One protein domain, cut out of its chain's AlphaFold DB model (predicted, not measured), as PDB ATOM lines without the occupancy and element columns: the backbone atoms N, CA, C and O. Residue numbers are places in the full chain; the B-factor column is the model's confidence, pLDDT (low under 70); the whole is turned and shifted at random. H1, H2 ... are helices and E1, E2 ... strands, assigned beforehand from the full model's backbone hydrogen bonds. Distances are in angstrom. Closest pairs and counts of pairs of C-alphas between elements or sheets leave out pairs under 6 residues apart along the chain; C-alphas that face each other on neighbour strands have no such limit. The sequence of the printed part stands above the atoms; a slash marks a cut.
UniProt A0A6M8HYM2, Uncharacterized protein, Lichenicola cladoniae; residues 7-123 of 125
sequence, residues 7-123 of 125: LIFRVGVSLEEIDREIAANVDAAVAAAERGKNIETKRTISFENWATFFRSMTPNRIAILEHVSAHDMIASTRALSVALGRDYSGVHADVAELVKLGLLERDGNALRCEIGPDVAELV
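This is residues 7 to 123 of the 125 residues of an uncharacterized protein of Lichenicola cladoniae (UniProt A0A6M8HYM2). The model has two lobes side by side: in one, the long helix H1 runs along one face of a narrow, twisted sheet of three strands, E1, E2 and E5; in the other, the crossed helices H3, H4 and H5 pack together, with the small hairpin of E3 and E4 over H3 and H5. H2 lies over the face of the larger sheet opposite to H1, where the chain passes from the first lobe to the second, and the last strand, E5, returns to the first lobe. The printed part has 117 residues, with five named helices and five named strands in the order E1 H1 E2 H2 H3 H4 H5 E3 E4 E5; its class is mixed, helices and strands. The larger sheet has the order E1, E2, E5 and is mixed, and the sheet of E3 and E4 is antiparallel. The whole is only just compact, close to loose, with a radius of gyration of the C-alphas of 15.8 A and spans of 46 by 34 by 22 A.

Begin at C-alpha 7, at (-27.362, -18.244, 40.947), where E1, residues 7 to 11, starts; it is 13.6 A long. E2, residues 39 to 47, is the longest strand at 25.2 A, and E5, residues 118 to 122, ends at C-alpha 122, at (-30.574, -4.978, 50.916). Find C-alpha 15 at (-9.202, -16.147, 47.296); from there H1 runs 28.8 A to residue 34. Further on come H2, residues 50 to 56, H3, residues 59 to 69 and 15.1 A long, H4, residues 77 to 84, and H5, residues 88 to 100 and 18.3 A long. E3 is residues 104 to 107 and E4 is residues 110 to 113.

Look first at E2, the inner strand, whose pairing is staggered: residues 43 to 47 pair with E1 and residues 39 to 42 with E5. E1 and E2 are parallel, with N 8 and O 43 at 2.8 A; E2 and E5 are antiparallel, with N 118 and O 42 at 2.7 A. E1, H1 and E2 form a strand-helix-strand unit, two parallel neighbour strands with a helix between, and its crossover is right-handed. H1 is on this sheet at a height of 9.6 A and runs along the strands, at 11 degrees to E2 on the local plane; its closest C-alphas to E5 are Asn 25 and Val 119, 5.5 A. H2 is on the opposite face at a height of 8.5 A, with the C-alphas of Phe 47 and Phe 53 closest to E2 at 6.0 A. From E1 to H3, the closest C-alphas are Leu 7 and Glu 66, 6.6 A. H3 and H5 touch at Arg 61 and Asp 94, 5.9 A between C-alphas, through residues 94 to 98 of H5 alone, and are only just about perpendicular at 73 degrees. H4 and H5 touch, with C-alphas 81 and 88 closest at 5.4 A. In the hairpin of E3 and E4, N 107 and O 110 are 2.9 A apart. In H1, H2, H3, H4 and H5, every O i to N i+4 pair is within hydrogen-bond range.

The two C-alphas farthest apart, those of Arg 35 and Ser 89, are 47.5 A from each other. The printed part has no cut, and none of its links is long; that from H3 to H4, 7 residues, is short and the others are tight. Mean pLDDT of the printed part is 87.6, but residues 116 to 117 and 119 to 123 are under 70, and the mean of E5 is 54.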
ATOM      1  N   LEU A   7     -28.636 -17.542  41.114       87.50
ATOM      2  CA  LEU A   7     -27.362 -18.244  40.947       87.50
ATOM      3  C   LEU A   7     -26.382 -17.385  40.132       87.50
ATOM      4  O   LEU A   7     -26.705 -16.936  39.033       87.50
ATOM      5  N   ILE A   8     -25.188 -17.143  40.671       89.25
ATOM      6  CA  ILE A   8     -24.138 -16.319  40.064       89.25
ATOM      7  C   ILE A   8     -22.873 -17.159  39.893       89.25
ATOM      8  O   ILE A   8     -22.397 -17.795  40.831       89.25
ATOM      9  N   PHE A   9     -22.293 -17.112  38.695       90.81
ATOM     10  CA  PHE A   9     -21.005 -17.729  38.395       90.81
ATOM     11  C   PHE A   9     -19.944 -16.638  38.253       90.81
ATOM     12  O   PHE A   9     -20.095 -15.726  37.440       90.81
ATOM     13  N   ARG A  10     -18.863 -16.731  39.030       90.56
ATOM     14  CA  ARG A  10     -17.715 -15.817  38.957       90.56
ATOM     15  C   ARG A  10     -16.498 -16.560  38.424       90.56
ATOM     16  O   ARG A  10     -16.274 -17.714  38.773       90.56
ATOM     17  N   VAL A  11     -15.701 -15.901  37.589       92.62
ATOM     18  CA  VAL A  11     -14.490 -16.484  36.999       92.62
ATOM     19  C   VAL A  11     -13.340 -15.492  37.111       92.62
ATOM     20  O   VAL A  11     -13.528 -14.317  36.807       92.62
ATOM     21  N   GLY A  12     -12.156 -15.960  37.511       90.56
ATOM     22  CA  GLY A  12     -10.966 -15.109  37.629       90.56
ATOM     23  C   GLY A  12     -10.895 -14.318  38.933       90.56
ATOM     24  O   GLY A  12     -10.259 -13.270  38.970       90.56
ATOM     25  N   VAL A  13     -11.562 -14.796  39.983       84.38
ATOM     26  CA  VAL A  13     -11.524 -14.183  41.317       84.38
ATOM     27  C   VAL A  13     -10.409 -14.788  42.163       84.38
ATOM     28  O   VAL A  13     -10.184 -16.001  42.124       84.38
ATOM     29  N   SER A  14      -9.713 -13.953  42.935       84.06
ATOM     30  CA  SER A  14      -8.718 -14.424  43.901       84.06
ATOM     31  C   SER A  14      -9.387 -14.858  45.207       84.06
ATOM     32  O   SER A  14     -10.465 -14.375  45.554       84.06
ATOM     33  N   LEU A  15      -8.726 -15.740  45.967       80.31
ATOM     34  CA  LEU A  15      -9.202 -16.147  47.296       80.31
ATOM     35  C   LEU A  15      -9.369 -14.942  48.234       80.31
ATOM     36  O   LEU A  15     -10.375 -14.835  48.919       80.31
ATOM     37  N   GLU A  16      -8.453 -13.974  48.180       85.19
ATOM     38  CA  GLU A  16      -8.531 -12.738  48.973       85.19
ATOM     39  C   GLU A  16      -9.747 -11.865  48.621       85.19
ATOM     40  O   GLU A  16     -10.254 -11.109  49.452       85.19
ATOM     41  N   GLU A  17     -10.199 -11.892  47.366       83.19
ATOM     42  CA  GLU A  17     -11.421 -11.199  46.960       83.19
ATOM     43  C   GLU A  17     -12.667 -11.945  47.446       83.19
ATOM     44  O   GLU A  17     -13.588 -11.308  47.954       83.19
ATOM     45  N   ILE A  18     -12.655 -13.279  47.362       82.69
ATOM     46  CA  ILE A  18     -13.730 -14.139  47.874       82.69
ATOM     47  C   ILE A  18     -13.896 -13.948  49.387       82.69
ATOM     48  O   ILE A  18     -15.006 -13.683  49.840       82.69
ATOM     49  N   ASP A  19     -12.811 -14.012  50.161       84.62
ATOM     50  CA  ASP A  19     -12.854 -13.880  51.623       84.62
ATOM     51  C   ASP A  19     -13.412 -12.517  52.056       84.62
ATOM     52  O   ASP A  19     -14.232 -12.429  52.972       84.62
ATOM     53  N   ARG A  20     -13.005 -11.444  51.363       83.88
ATOM     54  CA  ARG A  20     -13.527 -10.094  51.620       83.88
ATOM     55  C   ARG A  20     -15.014  -9.980  51.306       83.88
ATOM     56  O   ARG A  20     -15.728  -9.322  52.059       83.88
ATOM     57  N   GLU A  21     -15.480 -10.596  50.222       82.94
ATOM     58  CA  GLU A  21     -16.904 -10.593  49.878       82.94
ATOM     59  C   GLU A  21     -17.722 -11.381  50.903       82.94
ATOM     60  O   GLU A  21     -18.722 -10.864  51.394       82.94
ATOM     61  N   ILE A  22     -17.284 -12.589  51.270       82.88
ATOM     62  CA  ILE A  22     -17.978 -13.419  52.264       82.88
ATOM     63  C   ILE A  22     -18.118 -12.657  53.586       82.88
ATOM     64  O   ILE A  22     -19.210 -12.607  54.149       82.88
ATOM     65  N   ALA A  23     -17.044 -12.019  54.059       84.00
ATOM     66  CA  ALA A  23     -17.088 -11.217  55.280       84.00
ATOM     67  C   ALA A  23     -18.095 -10.056  55.171       84.00
ATOM     68  O   ALA A  23     -18.964  -9.911  56.030       84.00
ATOM     69  N   ALA A  24     -18.036  -9.281  54.081       82.88
ATOM     70  CA  ALA A  24     -18.951  -8.161  53.856       82.88
ATOM     71  C   ALA A  24     -20.421  -8.608  53.779       82.88
ATOM     72  O   ALA A  24     -21.322  -7.918  54.262       82.88
ATOM     73  N   ASN A  25     -20.665  -9.777  53.194       82.31
ATOM     74  CA  ASN A  25     -21.992 -10.342  53.062       82.31
ATOM     75  C   ASN A  25     -22.552 -10.814  54.413       82.31
ATOM     76  O   ASN A  25     -23.706 -10.528  54.736       82.31
ATOM     77  N   VAL A  26     -21.741 -11.461  55.252       83.50
ATOM     78  CA  VAL A  26     -22.154 -11.822  56.619       83.50
ATOM     79  C   VAL A  26     -22.514 -10.572  57.425       83.50
ATOM     80  O   VAL A  26     -23.589 -10.528  58.027       83.50
ATOM     81  N   ASP A  27     -21.679  -9.532  57.377       84.88
ATOM     82  CA  ASP A  27     -21.939  -8.268  58.076       84.88
ATOM     83  C   ASP A  27     -23.253  -7.620  57.611       84.88
ATOM     84  O   ASP A  27     -24.078  -7.180  58.421       84.88
ATOM     85  N   ALA A  28     -23.493  -7.600  56.297       81.88
ATOM     86  CA  ALA A  28     -24.728  -7.075  55.726       81.88
ATOM     87  C   ALA A  28     -25.959  -7.904  56.132       81.88
ATOM     88  O   ALA A  28     -27.005  -7.320  56.437       81.88
ATOM     89  N   ALA A  29     -25.838  -9.235  56.181       81.44
ATOM     90  CA  ALA A  29     -26.905 -10.135  56.610       81.44
ATOM     91  C   ALA A  29     -27.301  -9.896  58.072       81.44
ATOM     92  O   ALA A  29     -28.488  -9.742  58.374       81.44
ATOM     93  N   VAL A  30     -26.311  -9.798  58.968       84.69
ATOM     94  CA  VAL A  30     -26.524  -9.506  60.393       84.69
ATOM     95  C   VAL A  30     -27.212  -8.153  60.553       84.69
ATOM     96  O   VAL A  30     -28.272  -8.062  61.174       84.69
ATOM     97  N   ALA A  31     -26.685  -7.111  59.909       84.62
ATOM     98  CA  ALA A  31     -27.243  -5.770  60.023       84.62
ATOM     99  C   ALA A  31     -28.665  -5.664  59.429       84.62
ATOM    100  O   ALA A  31     -29.478  -4.844  59.862       84.62
ATOM    101  N   ALA A  32     -28.991  -6.447  58.399       81.44
ATOM    102  CA  ALA A  32     -30.341  -6.518  57.847       81.44
ATOM    103  C   ALA A  32     -31.318  -7.216  58.803       81.44
ATOM    104  O   ALA A  32     -32.416  -6.694  59.021       81.44
ATOM    105  N   ALA A  33     -30.896  -8.329  59.411       81.38
ATOM    106  CA  ALA A  33     -31.681  -9.072  60.394       81.38
ATOM    107  C   ALA A  33     -32.000  -8.220  61.633       81.38
ATOM    108  O   ALA A  33     -33.158  -8.153  62.042       81.38
ATOM    109  N   GLU A  34     -31.017  -7.485  62.164       86.75
ATOM    110  CA  GLU A  34     -31.210  -6.550  63.289       86.75
ATOM    111  C   GLU A  34     -32.250  -5.460  62.990       86.75
ATOM    112  O   GLU A  34     -32.939  -4.978  63.888       86.75
ATOM    113  N   ARG A  35     -32.390  -5.075  61.717       86.38
ATOM    114  CA  ARG A  35     -33.338  -4.049  61.254       86.38
ATOM    115  C   ARG A  35     -34.656  -4.626  60.737       86.38
ATOM    116  O   ARG A  35     -35.468  -3.864  60.214       86.38
ATOM    117  N   GLY A  36     -34.860  -5.942  60.833       82.62
ATOM    118  CA  GLY A  36     -36.051  -6.625  60.321       82.62
ATOM    119  C   GLY A  36     -36.260  -6.460  58.811       82.62
ATOM    120  O   GLY A  36     -37.395  -6.517  58.340       82.62
ATOM    121  N   LYS A  37     -35.190  -6.203  58.047       78.94
ATOM    122  CA  LYS A  37     -35.268  -6.026  56.592       78.94
ATOM    123  C   LYS A  37     -35.243  -7.373  55.887       78.94
ATOM    124  O   LYS A  37     -34.525  -8.282  56.294       78.94
ATOM    125  N   ASN A  38     -36.002  -7.472  54.801       71.06
ATOM    126  CA  ASN A  38     -35.950  -8.636  53.930       71.06
ATOM    127  C   ASN A  38     -34.728  -8.530  53.008       71.06
ATOM    128  O   ASN A  38     -34.383  -7.438  52.553       71.06
ATOM    129  N   ILE A  39     -34.076  -9.658  52.755       70.31
ATOM    130  CA  ILE A  39     -32.833  -9.714  51.985       70.31
ATOM    131  C   ILE A  39     -33.054 -10.637  50.803       70.31
ATOM    132  O   ILE A  39     -33.602 -11.731  50.954       70.31
ATOM    133  N   GLU A  40     -32.624 -10.201  49.625       72.00
ATOM    134  CA  GLU A  40     -32.562 -11.097  48.483       72.00
ATOM    135  C   GLU A  40     -31.364 -12.036  48.659       72.00
ATOM    136  O   GLU A  40     -30.259 -11.602  49.004       72.00
ATOM    137  N   THR A  41     -31.587 -13.334  48.455       74.50
ATOM    138  CA  THR A  41     -30.534 -14.346  48.572       74.50
ATOM    139  C   THR A  41     -29.972 -14.667  47.189       74.50
ATOM    140  O   THR A  41     -30.705 -14.962  46.243       74.50
ATOM    141  N   LYS A  42     -28.647 -14.615  47.058       82.31
ATOM    142  CA  LYS A  42     -27.905 -15.132  45.902       82.31
ATOM    143  C   LYS A  42     -27.162 -16.399  46.304       82.31
ATOM    144  O   LYS A  42     -26.997 -16.695  47.478       82.31
ATOM    145  N   ARG A  43     -26.685 -17.151  45.327       86.31
ATOM    146  CA  ARG A  43     -25.726 -18.241  45.507       86.31
ATOM    147  C   ARG A  43     -24.596 -18.013  44.528       86.31
ATOM    148  O   ARG A  43     -24.857 -17.876  43.336       86.31
ATOM    149  N   THR A  44     -23.363 -17.962  45.014       87.19
ATOM    150  CA  THR A  44     -22.196 -17.666  44.176       87.19
ATOM    151  C   THR A  44     -21.310 -18.897  44.056       87.19
ATOM    152  O   THR A  44     -20.935 -19.494  45.060       87.19
ATOM    153  N   ILE A  45     -20.947 -19.262  42.826       89.00
ATOM    154  CA  ILE A  45     -19.935 -20.284  42.542       89.00
ATOM    155  C   ILE A  45     -18.764 -19.610  41.835       89.00
ATOM    156  O   ILE A  45     -18.926 -19.030  40.757       89.00
ATOM    157  N   SER A  46     -17.580 -19.712  42.429       88.69
ATOM    158  CA  SER A  46     -16.363 -19.077  41.931       88.69
ATOM    159  C   SER A  46     -15.429 -20.088  41.276       88.69
ATOM    160  O   SER A  46     -15.194 -21.176  41.797       88.69
ATOM    161  N   PHE A  47     -14.865 -19.706  40.134       90.25
ATOM    162  CA  PHE A  47     -13.888 -20.480  39.379       90.25
ATOM    163  C   PHE A  47     -12.607 -19.674  39.220       90.25
ATOM    164  O   PHE A  47     -12.635 -18.480  38.923       90.25
ATOM    165  N   GLU A  48     -11.470 -20.354  39.331       88.56
ATOM    166  CA  GLU A  48     -10.154 -19.740  39.143       88.56
ATOM    167  C   GLU A  48      -9.988 -19.157  37.731       88.56
ATOM    168  O   GLU A  48      -9.438 -18.077  37.551       88.56
ATOM    169  N   ASN A  49     -10.474 -19.861  36.706       90.94
ATOM    170  CA  ASN A  49     -10.314 -19.452  35.315       90.94
ATOM    171  C   ASN A  49     -11.394 -20.052  34.402       90.94
ATOM    172  O   ASN A  49     -12.097 -21.005  34.757       90.94
ATOM    173  N   TRP A  50     -11.495 -19.497  33.192       95.06
ATOM    174  CA  TRP A  50     -12.485 -19.899  32.190       95.06
ATOM    175  C   TRP A  50     -12.340 -21.355  31.749       95.06
ATOM    176  O   TRP A  50     -13.342 -22.019  31.502       95.06
ATOM    177  N   ALA A  51     -11.115 -21.882  31.688       94.44
ATOM    178  CA  ALA A  51     -10.892 -23.271  31.301       94.44
ATOM    179  C   ALA A  51     -11.498 -24.246  32.325       94.44
ATOM    180  O   ALA A  51     -12.108 -25.246  31.947       94.44
ATOM    181  N   THR A  52     -11.370 -23.952  33.622       91.31
ATOM    182  CA  THR A  52     -12.028 -24.720  34.687       91.31
ATOM    183  C   THR A  52     -13.540 -24.538  34.655       91.31
ATOM    184  O   THR A  52     -14.251 -25.534  34.773       91.31
ATOM    185  N   PHE A  53     -14.042 -23.324  34.405       94.44
ATOM    186  CA  PHE A  53     -15.478 -23.097  34.232       94.44
ATOM    187  C   PHE A  53     -16.059 -23.964  33.106       94.44
ATOM    188  O   PHE A  53     -16.926 -24.788  33.368       94.44
ATOM    189  N   PHE A  54     -15.543 -23.864  31.877       94.62
ATOM    190  CA  PHE A  54     -16.105 -24.592  30.731       94.62
ATOM    191  C   PHE A  54     -15.943 -26.112  30.825       94.62
ATOM    192  O   PHE A  54     -16.757 -26.854  30.279       94.62
ATOM    193  N   ARG A  55     -14.915 -26.597  31.531       94.06
ATOM    194  CA  ARG A  55     -14.734 -28.034  31.786       94.06
ATOM    195  C   ARG A  55     -15.752 -28.573  32.795       94.06
ATOM    196  O   ARG A  55     -16.206 -29.710  32.661       94.06
ATOM    197  N   SER A  56     -16.097 -27.776  33.800       92.88
ATOM    198  CA  SER A  56     -16.971 -28.196  34.900       92.88
ATOM    199  C   SER A  56     -18.450 -27.897  34.634       92.88
ATOM    200  O   SER A  56     -19.308 -28.710  34.981       92.88
ATOM    201  N   MET A  57     -18.754 -26.774  33.984       96.31
ATOM    202  CA  MET A  57     -20.103 -26.245  33.781       96.31
ATOM    203  C   MET A  57     -20.547 -26.400  32.330       96.31
ATOM    204  O   MET A  57     -20.253 -25.580  31.465       96.31
ATOM    205  N   THR A  58     -21.299 -27.468  32.074       96.88
ATOM    206  CA  THR A  58     -22.038 -27.637  30.821       96.88
ATOM    207  C   THR A  58     -23.407 -26.952  30.934       96.88
ATOM    208  O   THR A  58     -23.922 -26.827  32.049       96.88
ATOM    209  N   PRO A  59     -24.064 -26.581  29.816       96.81
ATOM    210  CA  PRO A  59     -25.418 -26.009  29.855       96.81
ATOM    211  C   PRO A  59     -26.412 -26.880  30.639       96.81
ATOM    212  O   PRO A  59     -27.234 -26.392  31.406       96.81
ATOM    213  N   ASN A  60     -26.267 -28.196  30.505       97.31
ATOM    214  CA  ASN A  60     -27.067 -29.195  31.197       97.31
ATOM    215  C   ASN A  60     -26.880 -29.185  32.721       97.31
ATOM    216  O   ASN A  60     -27.851 -29.328  33.463       97.31
ATOM    217  N   ARG A  61     -25.640 -29.018  33.191       96.75
ATOM    218  CA  ARG A  61     -25.328 -28.912  34.623       96.75
ATOM    219  C   ARG A  61     -25.785 -27.575  35.194       96.75
ATOM    220  O   ARG A  61     -26.311 -27.558  36.300       96.75
ATOM    221  N   ILE A  62     -25.656 -26.493  34.426       95.62
ATOM    222  CA  ILE A  62     -26.176 -25.172  34.800       95.62
ATOM    223  C   ILE A  62     -27.696 -25.243  34.994       95.62
ATOM    224  O   ILE A  62     -28.171 -24.878  36.061       95.62
ATOM    225  N   ALA A  63     -28.439 -25.827  34.048       95.06
ATOM    226  CA  ALA A  63     -29.892 -25.984  34.167       95.06
ATOM    227  C   ALA A  63     -30.311 -26.817  35.394       95.06
ATOM    228  O   ALA A  63     -31.319 -26.528  36.041       95.06
ATOM    229  N   ILE A  64     -29.532 -27.850  35.744       95.38
ATOM    230  CA  ILE A  64     -29.748 -28.610  36.980       95.38
ATOM    231  C   ILE A  64     -29.529 -27.718  38.205       95.38
ATOM    232  O   ILE A  64     -30.378 -27.710  39.092       95.38
ATOM    233  N   LEU A  65     -28.420 -26.978  38.267       93.50
ATOM    234  CA  LEU A  65     -28.114 -26.105  39.402       93.50
ATOM    235  C   LEU A  65     -29.156 -24.999  39.566       93.50
ATOM    236  O   LEU A  65     -29.607 -24.768  40.681       93.50
ATOM    237  N   GLU A  66     -29.591 -24.368  38.476       91.12
ATOM    238  CA  GLU A  66     -30.669 -23.376  38.492       91.12
ATOM    239  C   GLU A  66     -31.952 -23.982  39.068       91.12
ATOM    240  O   GLU A  66     -32.516 -23.444  40.023       91.12
ATOM    241  N   HIS A  67     -32.365 -25.151  38.568       92.12
ATOM    242  CA  HIS A  67     -33.574 -25.816  39.041       92.12
ATOM    243  C   HIS A  67     -33.481 -26.222  40.514       92.12
ATOM    244  O   HIS A  67     -34.410 -25.962  41.272       92.12
ATOM    245  N   VAL A  68     -32.377 -26.842  40.940       91.12
ATOM    246  CA  VAL A  68     -32.210 -27.264  42.336       91.12
ATOM    247  C   VAL A  68     -32.060 -26.050  43.253       91.12
ATOM    248  O   VAL A  68     -32.608 -26.071  44.339       91.12
ATOM    249  N   SER A  69     -31.386 -24.975  42.834       86.69
ATOM    250  CA  SER A  69     -31.217 -23.775  43.667       86.69
ATOM    251  C   SER A  69     -32.536 -23.048  43.951       86.69
ATOM    252  O   SER A  69     -32.703 -22.503  45.040       86.69
ATOM    253  N   ALA A  70     -33.486 -23.097  43.013       85.38
ATOM    254  CA  ALA A  70     -34.812 -22.503  43.159       85.38
ATOM    255  C   ALA A  70     -35.757 -23.303  44.079       85.38
ATOM    256  O   ALA A  70     -36.875 -22.856  44.334       85.38
ATOM    257  N   HIS A  71     -35.346 -24.479  44.561       85.31
ATOM    258  CA  HIS A  71     -36.158 -25.348  45.409       85.31
ATOM    259  C   HIS A  71     -35.368 -25.763  46.654       85.31
ATOM    260  O   HIS A  71     -34.175 -26.029  46.583       85.31
ATOM    261  N   ASP A  72     -36.033 -25.898  47.801       75.19
ATOM    262  CA  ASP A  72     -35.344 -26.329  49.026       75.19
ATOM    263  C   ASP A  72     -34.807 -27.768  48.909       75.19
ATOM    264  O   ASP A  72     -33.759 -28.112  49.453       75.19
ATOM    265  N   MET A  73     -35.531 -28.627  48.186       86.56
ATOM    266  CA  MET A  73     -35.173 -30.026  47.982       86.56
ATOM    267  C   MET A  73     -35.881 -30.592  46.750       86.56
ATOM    268  O   MET A  73     -37.077 -30.375  46.549       86.56
ATOM    269  N   ILE A  74     -35.169 -31.394  45.959       92.69
ATOM    270  CA  ILE A  74     -35.749 -32.165  44.855       92.69
ATOM    271  C   ILE A  74     -35.904 -33.618  45.288       92.69
ATOM    272  O   ILE A  74     -34.940 -34.250  45.700       92.69
ATOM    273  N   ALA A  75     -37.105 -34.180  45.151       92.31
ATOM    274  CA  ALA A  75     -37.417 -35.512  45.675       92.31
ATOM    275  C   ALA A  75     -36.602 -36.660  45.042       92.31
ATOM    276  O   ALA A  75     -36.388 -37.683  45.690       92.31
ATOM    277  N   SER A  76     -36.196 -36.537  43.769       95.12
ATOM    278  CA  SER A  76     -35.337 -37.529  43.105       95.12
ATOM    279  C   SER A  76     -34.697 -37.054  41.802       95.12
ATOM    280  O   SER A  76     -35.205 -36.156  41.131       95.12
ATOM    281  N   THR A  77     -33.644 -37.756  41.357       96.31
ATOM    282  CA  THR A  77     -33.094 -37.619  39.991       96.31
ATOM    283  C   THR A  77     -34.164 -37.842  38.915       96.31
ATOM    284  O   THR A  77     -34.135 -37.207  37.862       96.31
ATOM    285  N   ARG A  78     -35.155 -38.710  39.168       96.62
ATOM    286  CA  ARG A  78     -36.262 -38.925  38.228       96.62
ATOM    287  C   ARG A  78     -37.194 -37.717  38.160       96.62
ATOM    288  O   ARG A  78     -37.533 -37.306  37.053       96.62
ATOM    289  N   ALA A  79     -37.547 -37.123  39.299       95.62
ATOM    290  CA  ALA A  79     -38.320 -35.881  39.326       95.62
ATOM    291  C   ALA A  79     -37.600 -34.768  38.546       95.62
ATOM    292  O   ALA A  79     -38.213 -34.112  37.709       95.62
ATOM    293  N   LEU A  80     -36.280 -34.652  38.729       96.12
ATOM    294  CA  LEU A  80     -35.446 -33.703  37.995       96.12
ATOM    295  C   LEU A  80     -35.466 -33.953  36.476       96.12
ATOM    296  O   LEU A  80     -35.607 -33.014  35.700       96.12
ATOM    297  N   SER A  81     -35.382 -35.216  36.041       97.50
ATOM    298  CA  SER A  81     -35.450 -35.561  34.611       97.50
ATOM    299  C   SER A  81     -36.772 -35.154  33.960       97.50
ATOM    300  O   SER A  81     -36.774 -34.617  32.854       97.50
ATOM    301  N   VAL A  82     -37.886 -35.334  34.677       97.38
ATOM    302  CA  VAL A  82     -39.218 -34.925  34.217       97.38
ATOM    303  C   VAL A  82     -39.327 -33.404  34.170       97.38
ATOM    304  O   VAL A  82     -39.762 -32.865  33.159       97.38
ATOM    305  N   ALA A  83     -38.889 -32.716  35.228       95.44
ATOM    306  CA  ALA A  83     -38.964 -31.260  35.317       95.44
ATOM    307  C   ALA A  83     -38.134 -30.551  34.236       95.44
ATOM    308  O   ALA A  83     -38.558 -29.526  33.711       95.44
ATOM    309  N   LEU A  84     -36.975 -31.112  33.878       96.00
ATOM    310  CA  LEU A  84     -36.093 -30.560  32.849       96.00
ATOM    311  C   LEU A  84     -36.408 -31.065  31.431       96.00
ATOM    312  O   LEU A  84     -35.776 -30.608  30.482       96.00
ATOM    313  N   GLY A  85     -37.331 -32.021  31.265       97.12
ATOM    314  CA  GLY A  85     -37.628 -32.625  29.961       97.12
ATOM    315  C   GLY A  85     -36.440 -33.374  29.345       97.12
ATOM    316  O   GLY A  85     -36.278 -33.386  28.126       97.12
ATOM    317  N   ARG A  86     -35.581 -33.974  30.178       97.44
ATOM    318  CA  ARG A  86     -34.337 -34.651  29.771       97.44
ATOM    319  C   ARG A  86     -34.392 -36.147  30.068       97.44
ATOM    320  O   ARG A  86     -35.148 -36.597  30.930       97.44
ATOM    321  N   ASP A  87     -33.564 -36.931  29.381       97.50
ATOM    322  CA  ASP A  87     -33.461 -38.358  29.667       97.50
ATOM    323  C   ASP A  87     -32.834 -38.618  31.050       97.50
ATOM    324  O   ASP A  87     -31.980 -37.874  31.541       97.50
ATOM    325  N   TYR A  88     -33.282 -39.693  31.699       97.50
ATOM    326  CA  TYR A  88     -32.866 -40.024  33.060       97.50
ATOM    327  C   TYR A  88     -31.364 -40.317  33.167       97.50
ATOM    328  O   TYR A  88     -30.736 -39.901  34.137       97.50
ATOM    329  N   SER A  89     -30.780 -41.019  32.192       97.69
ATOM    330  CA  SER A  89     -29.362 -41.399  32.200       97.69
ATOM    331  C   SER A  89     -28.429 -40.189  32.171       97.69
ATOM    332  O   SER A  89     -27.490 -40.121  32.963       97.69
ATOM    333  N   GLY A  90     -28.714 -39.217  31.306       98.00
ATOM    334  CA  GLY A  90     -27.960 -37.980  31.176       98.00
ATOM    335  C   GLY A  90     -28.086 -37.122  32.426       98.00
ATOM    336  O   GLY A  90     -27.079 -36.664  32.958       98.00
ATOM    337  N   VAL A  91     -29.301 -36.984  32.967       98.06
ATOM    338  CA  VAL A  91     -29.512 -36.260  34.232       98.06
ATOM    339  C   VAL A  91     -28.796 -36.953  35.387       98.06
ATOM    340  O   VAL A  91     -28.152 -36.288  36.190       98.06
ATOM    341  N   HIS A  92     -28.844 -38.283  35.467       97.38
ATOM    342  CA  HIS A  92     -28.137 -39.030  36.502       97.38
ATOM    343  C   HIS A  92     -26.616 -38.837  36.421       97.38
ATOM    344  O   HIS A  92     -25.974 -38.647  37.456       97.38
ATOM    345  N   ALA A  93     -26.043 -38.857  35.214       98.06
ATOM    346  CA  ALA A  93     -24.620 -38.606  34.997       98.06
ATOM    347  C   ALA A  93     -24.227 -37.175  35.397       98.06
ATOM    348  O   ALA A  93     -23.266 -36.991  36.142       98.06
ATOM    349  N   ASP A  94     -25.000 -36.172  34.978       98.12
ATOM    350  CA  ASP A  94     -24.739 -34.776  35.339       98.12
ATOM    351  C   ASP A  94     -24.865 -34.537  36.851       98.12
ATOM    352  O   ASP A  94     -24.017 -33.865  37.435       98.12
ATOM    353  N   VAL A  95     -25.872 -35.128  37.504       97.25
ATOM    354  CA  VAL A  95     -26.018 -35.073  38.967       97.25
ATOM    355  C   VAL A  95     -24.815 -35.716  39.653       97.25
ATOM    356  O   VAL A  95     -24.311 -35.164  40.625       97.25
ATOM    357  N   ALA A  96     -24.330 -36.863  39.172       97.25
ATOM    358  CA  ALA A  96     -23.158 -37.513  39.758       97.25
ATOM    359  C   ALA A  96     -21.904 -36.627  39.670       97.25
ATOM    360  O   ALA A  96     -21.152 -36.544  40.637       97.25
ATOM    361  N   GLU A  97     -21.698 -35.936  38.550       97.75
ATOM    362  CA  GLU A  97     -20.587 -34.991  38.399       97.75
ATOM    363  C   GLU A  97     -20.742 -33.766  39.308       97.75
ATOM    364  O   GLU A  97     -19.783 -33.362  39.960       97.75
ATOM    365  N   LEU A  98     -21.950 -33.212  39.435       96.25
ATOM    366  CA  LEU A  98     -22.210 -32.088  40.339       96.25
ATOM    367  C   LEU A  98     -22.036 -32.450  41.822       96.25
ATOM    368  O   LEU A  98     -21.553 -31.621  42.590       96.25
ATOM    369  N   VAL A  99     -22.361 -33.685  42.214       96.06
ATOM    370  CA  VAL A  99     -22.082 -34.202  43.565       96.06
ATOM    371  C   VAL A  99     -20.577 -34.334  43.800       96.06
ATOM    372  O   VAL A  99     -20.082 -33.921  44.842       96.06
ATOM    373  N   LYS A 100     -19.814 -34.844  42.823       95.06
ATOM    374  CA  LYS A 100     -18.341 -34.913  42.925       95.06
ATOM    375  C   LYS A 100     -17.697 -33.533  43.050       95.06
ATOM    376  O   LYS A 100     -16.683 -33.399  43.724       95.06
ATOM    377  N   LEU A 101     -18.276 -32.526  42.396       92.88
ATOM    378  CA  LEU A 101     -17.852 -31.130  42.505       92.88
ATOM    379  C   LEU A 101     -18.285 -30.470  43.826       92.88
ATOM    380  O   LEU A 101     -17.919 -29.322  44.056       92.88
ATOM    381  N   GLY A 102     -19.061 -31.157  44.673       92.94
ATOM    382  CA  GLY A 102     -19.563 -30.621  45.941       92.94
ATOM    383  C   GLY A 102     -20.645 -29.550  45.781       92.94
ATOM    384  O   GLY A 102     -20.855 -28.757  46.688       92.94
ATOM    385  N   LEU A 103     -21.311 -29.482  44.624       93.06
ATOM    386  CA  LEU A 103     -22.343 -28.473  44.339       93.06
ATOM    387  C   LEU A 103     -23.760 -28.985  44.614       93.06
ATOM    388  O   LEU A 103     -24.701 -28.197  44.729       93.06
ATOM    389  N   LEU A 104     -23.904 -30.306  44.704       94.38
ATOM    390  CA  LEU A 104     -25.121 -30.993  45.107       94.38
ATOM    391  C   LEU A 104     -24.801 -32.030  46.180       94.38
ATOM    392  O   LEU A 104     -23.773 -32.702  46.112       94.38
ATOM    393  N   GLU A 105     -25.746 -32.245  47.083       94.38
ATOM    394  CA  GLU A 105     -25.748 -33.356  48.029       94.38
ATOM    395  C   GLU A 105     -26.904 -34.303  47.704       94.38
ATOM    396  O   GLU A 105     -27.977 -33.893  47.244       94.38
ATOM    397  N   ARG A 106     -26.670 -35.597  47.934       93.88
ATOM    398  CA  ARG A 106     -27.706 -36.631  47.908       93.88
ATOM    399  C   ARG A 106     -28.116 -36.974  49.333       93.88
ATOM    400  O   ARG A 106     -27.281 -37.424  50.110       93.88
ATOM    401  N   ASP A 107     -29.409 -36.877  49.610       91.31
ATOM    402  CA  ASP A 107     -30.022 -37.364  50.847       91.31
ATOM    403  C   ASP A 107     -30.992 -38.500  50.522       91.31
ATOM    404  O   ASP A 107     -32.149 -38.299  50.133       91.31
ATOM    405  N   GLY A 108     -30.463 -39.722  50.554       91.50
ATOM    406  CA  GLY A 108     -31.133 -40.882  49.981       91.50
ATOM    407  C   GLY A 108     -31.426 -40.662  48.495       91.50
ATOM    408  O   GLY A 108     -30.515 -40.596  47.668       91.50
ATOM    409  N   ASN A 109     -32.712 -40.553  48.155       91.06
ATOM    410  CA  ASN A 109     -33.139 -40.248  46.789       91.06
ATOM    411  C   ASN A 109     -33.182 -38.748  46.503       91.06
ATOM    412  O   ASN A 109     -33.104 -38.371  45.335       91.06
ATOM    413  N   ALA A 110     -33.315 -37.915  47.533       93.88
ATOM    414  CA  ALA A 110     -33.464 -36.485  47.371       93.88
ATOM    415  C   ALA A 110     -32.138 -35.813  46.994       93.88
ATOM    416  O   ALA A 110     -31.052 -36.336  47.250       93.88
ATOM    417  N   LEU A 111     -32.243 -34.647  46.366       93.69
ATOM    418  CA  LEU A 111     -31.122 -33.794  45.988       93.69
ATOM    419  C   LEU A 111     -31.293 -32.423  46.630       93.69
ATOM    420  O   LEU A 111     -32.387 -31.849  46.579       93.69
ATOM    421  N   ARG A 112     -30.202 -31.892  47.177       91.62
ATOM    422  CA  ARG A 112     -30.117 -30.530  47.711       91.62
ATOM    423  C   ARG A 112     -28.971 -29.766  47.069       91.62
ATOM    424  O   ARG A 112     -27.984 -30.355  46.633       91.62
ATOM    425  N   CYS A 113     -29.134 -28.449  46.991       88.56
ATOM    426  CA  CYS A 113     -28.050 -27.550  46.630       88.56
ATOM    427  C   CYS A 113     -27.157 -27.348  47.857       88.56
ATOM    428  O   CYS A 113     -27.640 -26.863  48.876       88.56
ATOM    429  N   GLU A 114     -25.873 -27.685  47.739       88.31
ATOM    430  CA  GLU A 114     -24.884 -27.472  48.814       88.31
ATOM    431  C   GLU A 114     -24.393 -26.027  48.889       88.31
ATOM    432  O   GLU A 114     -23.730 -25.614  49.836       88.31
ATOM    433  N   ILE A 115     -24.712 -25.225  47.877       81.12
ATOM    434  CA  ILE A 115     -24.288 -23.835  47.836       81.12
ATOM    435  C   ILE A 115     -25.194 -23.055  48.787       81.12
ATOM    436  O   ILE A 115     -26.380 -22.836  48.516       81.12
ATOM    437  N   GLY A 116     -24.624 -22.652  49.921       69.81
ATOM    438  CA  GLY A 116     -25.308 -21.829  50.908       69.81
ATOM    439  C   GLY A 116     -25.796 -20.506  50.300       69.81
ATOM    440  O   GLY A 116     -25.138 -19.961  49.408       69.81
ATOM    441  N   PRO A 117     -26.960 -19.991  50.738       66.81
ATOM    442  CA  PRO A 117     -27.397 -18.660  50.353       66.81
ATOM    443  C   PRO A 117     -26.427 -17.614  50.908       66.81
ATOM    444  O   PRO A 117     -25.983 -17.685  52.051       66.81
ATOM    445  N   ASP A 118     -26.150 -16.629  50.078       70.81
ATOM    446  CA  ASP A 118     -25.329 -15.461  50.337       70.81
ATOM    447  C   ASP A 118     -26.184 -14.200  50.100       70.81
ATOM    448  O   ASP A 118     -27.224 -14.270  49.433       70.81
ATOM    449  N   VAL A 119     -25.823 -13.039  50.648       58.88
ATOM    450  CA  VAL A 119     -26.669 -11.835  50.516       58.88
ATOM    451  C   VAL A 119     -26.435 -11.115  49.194       58.88
ATOM    452  O   VAL A 119     -25.311 -10.777  48.830       58.88
ATOM    453  N   ALA A 120     -27.517 -10.891  48.451       54.50
ATOM    454  CA  ALA A 120     -27.463 -10.299  47.120       54.50
ATOM    455  C   ALA A 120     -27.565  -8.775  47.158       54.50
ATOM    456  O   ALA A 120     -26.784  -8.106  46.491       54.50
ATOM    457  N   GLU A 121     -28.507  -8.247  47.942       45.38
ATOM    458  CA  GLU A 121     -28.760  -6.817  48.096       45.38
ATOM    459  C   GLU A 121     -29.752  -6.579  49.246       45.38
ATOM    460  O   GLU A 121     -30.636  -7.398  49.525       45.38
ATOM    461  N   LEU A 122     -29.606  -5.441  49.929       39.25
ATOM    462  CA  LEU A 122     -30.574  -4.978  50.916       39.25
ATOM    463  C   LEU A 122     -31.779  -4.408  50.163       39.25
ATOM    464  O   LEU A 122     -31.701  -3.301  49.630       39.25
ATOM    465  N   VAL A 123     -32.902  -5.124  50.140       39.03
ATOM    466  CA  VAL A 123     -34.137  -4.553  49.596       39.03
ATOM    467  C   VAL A 123     -34.608  -3.484  50.581       39.03
ATOM    468  O   VAL A 123     -34.942  -3.770  51.735       39.03
TER     469      VAL A 123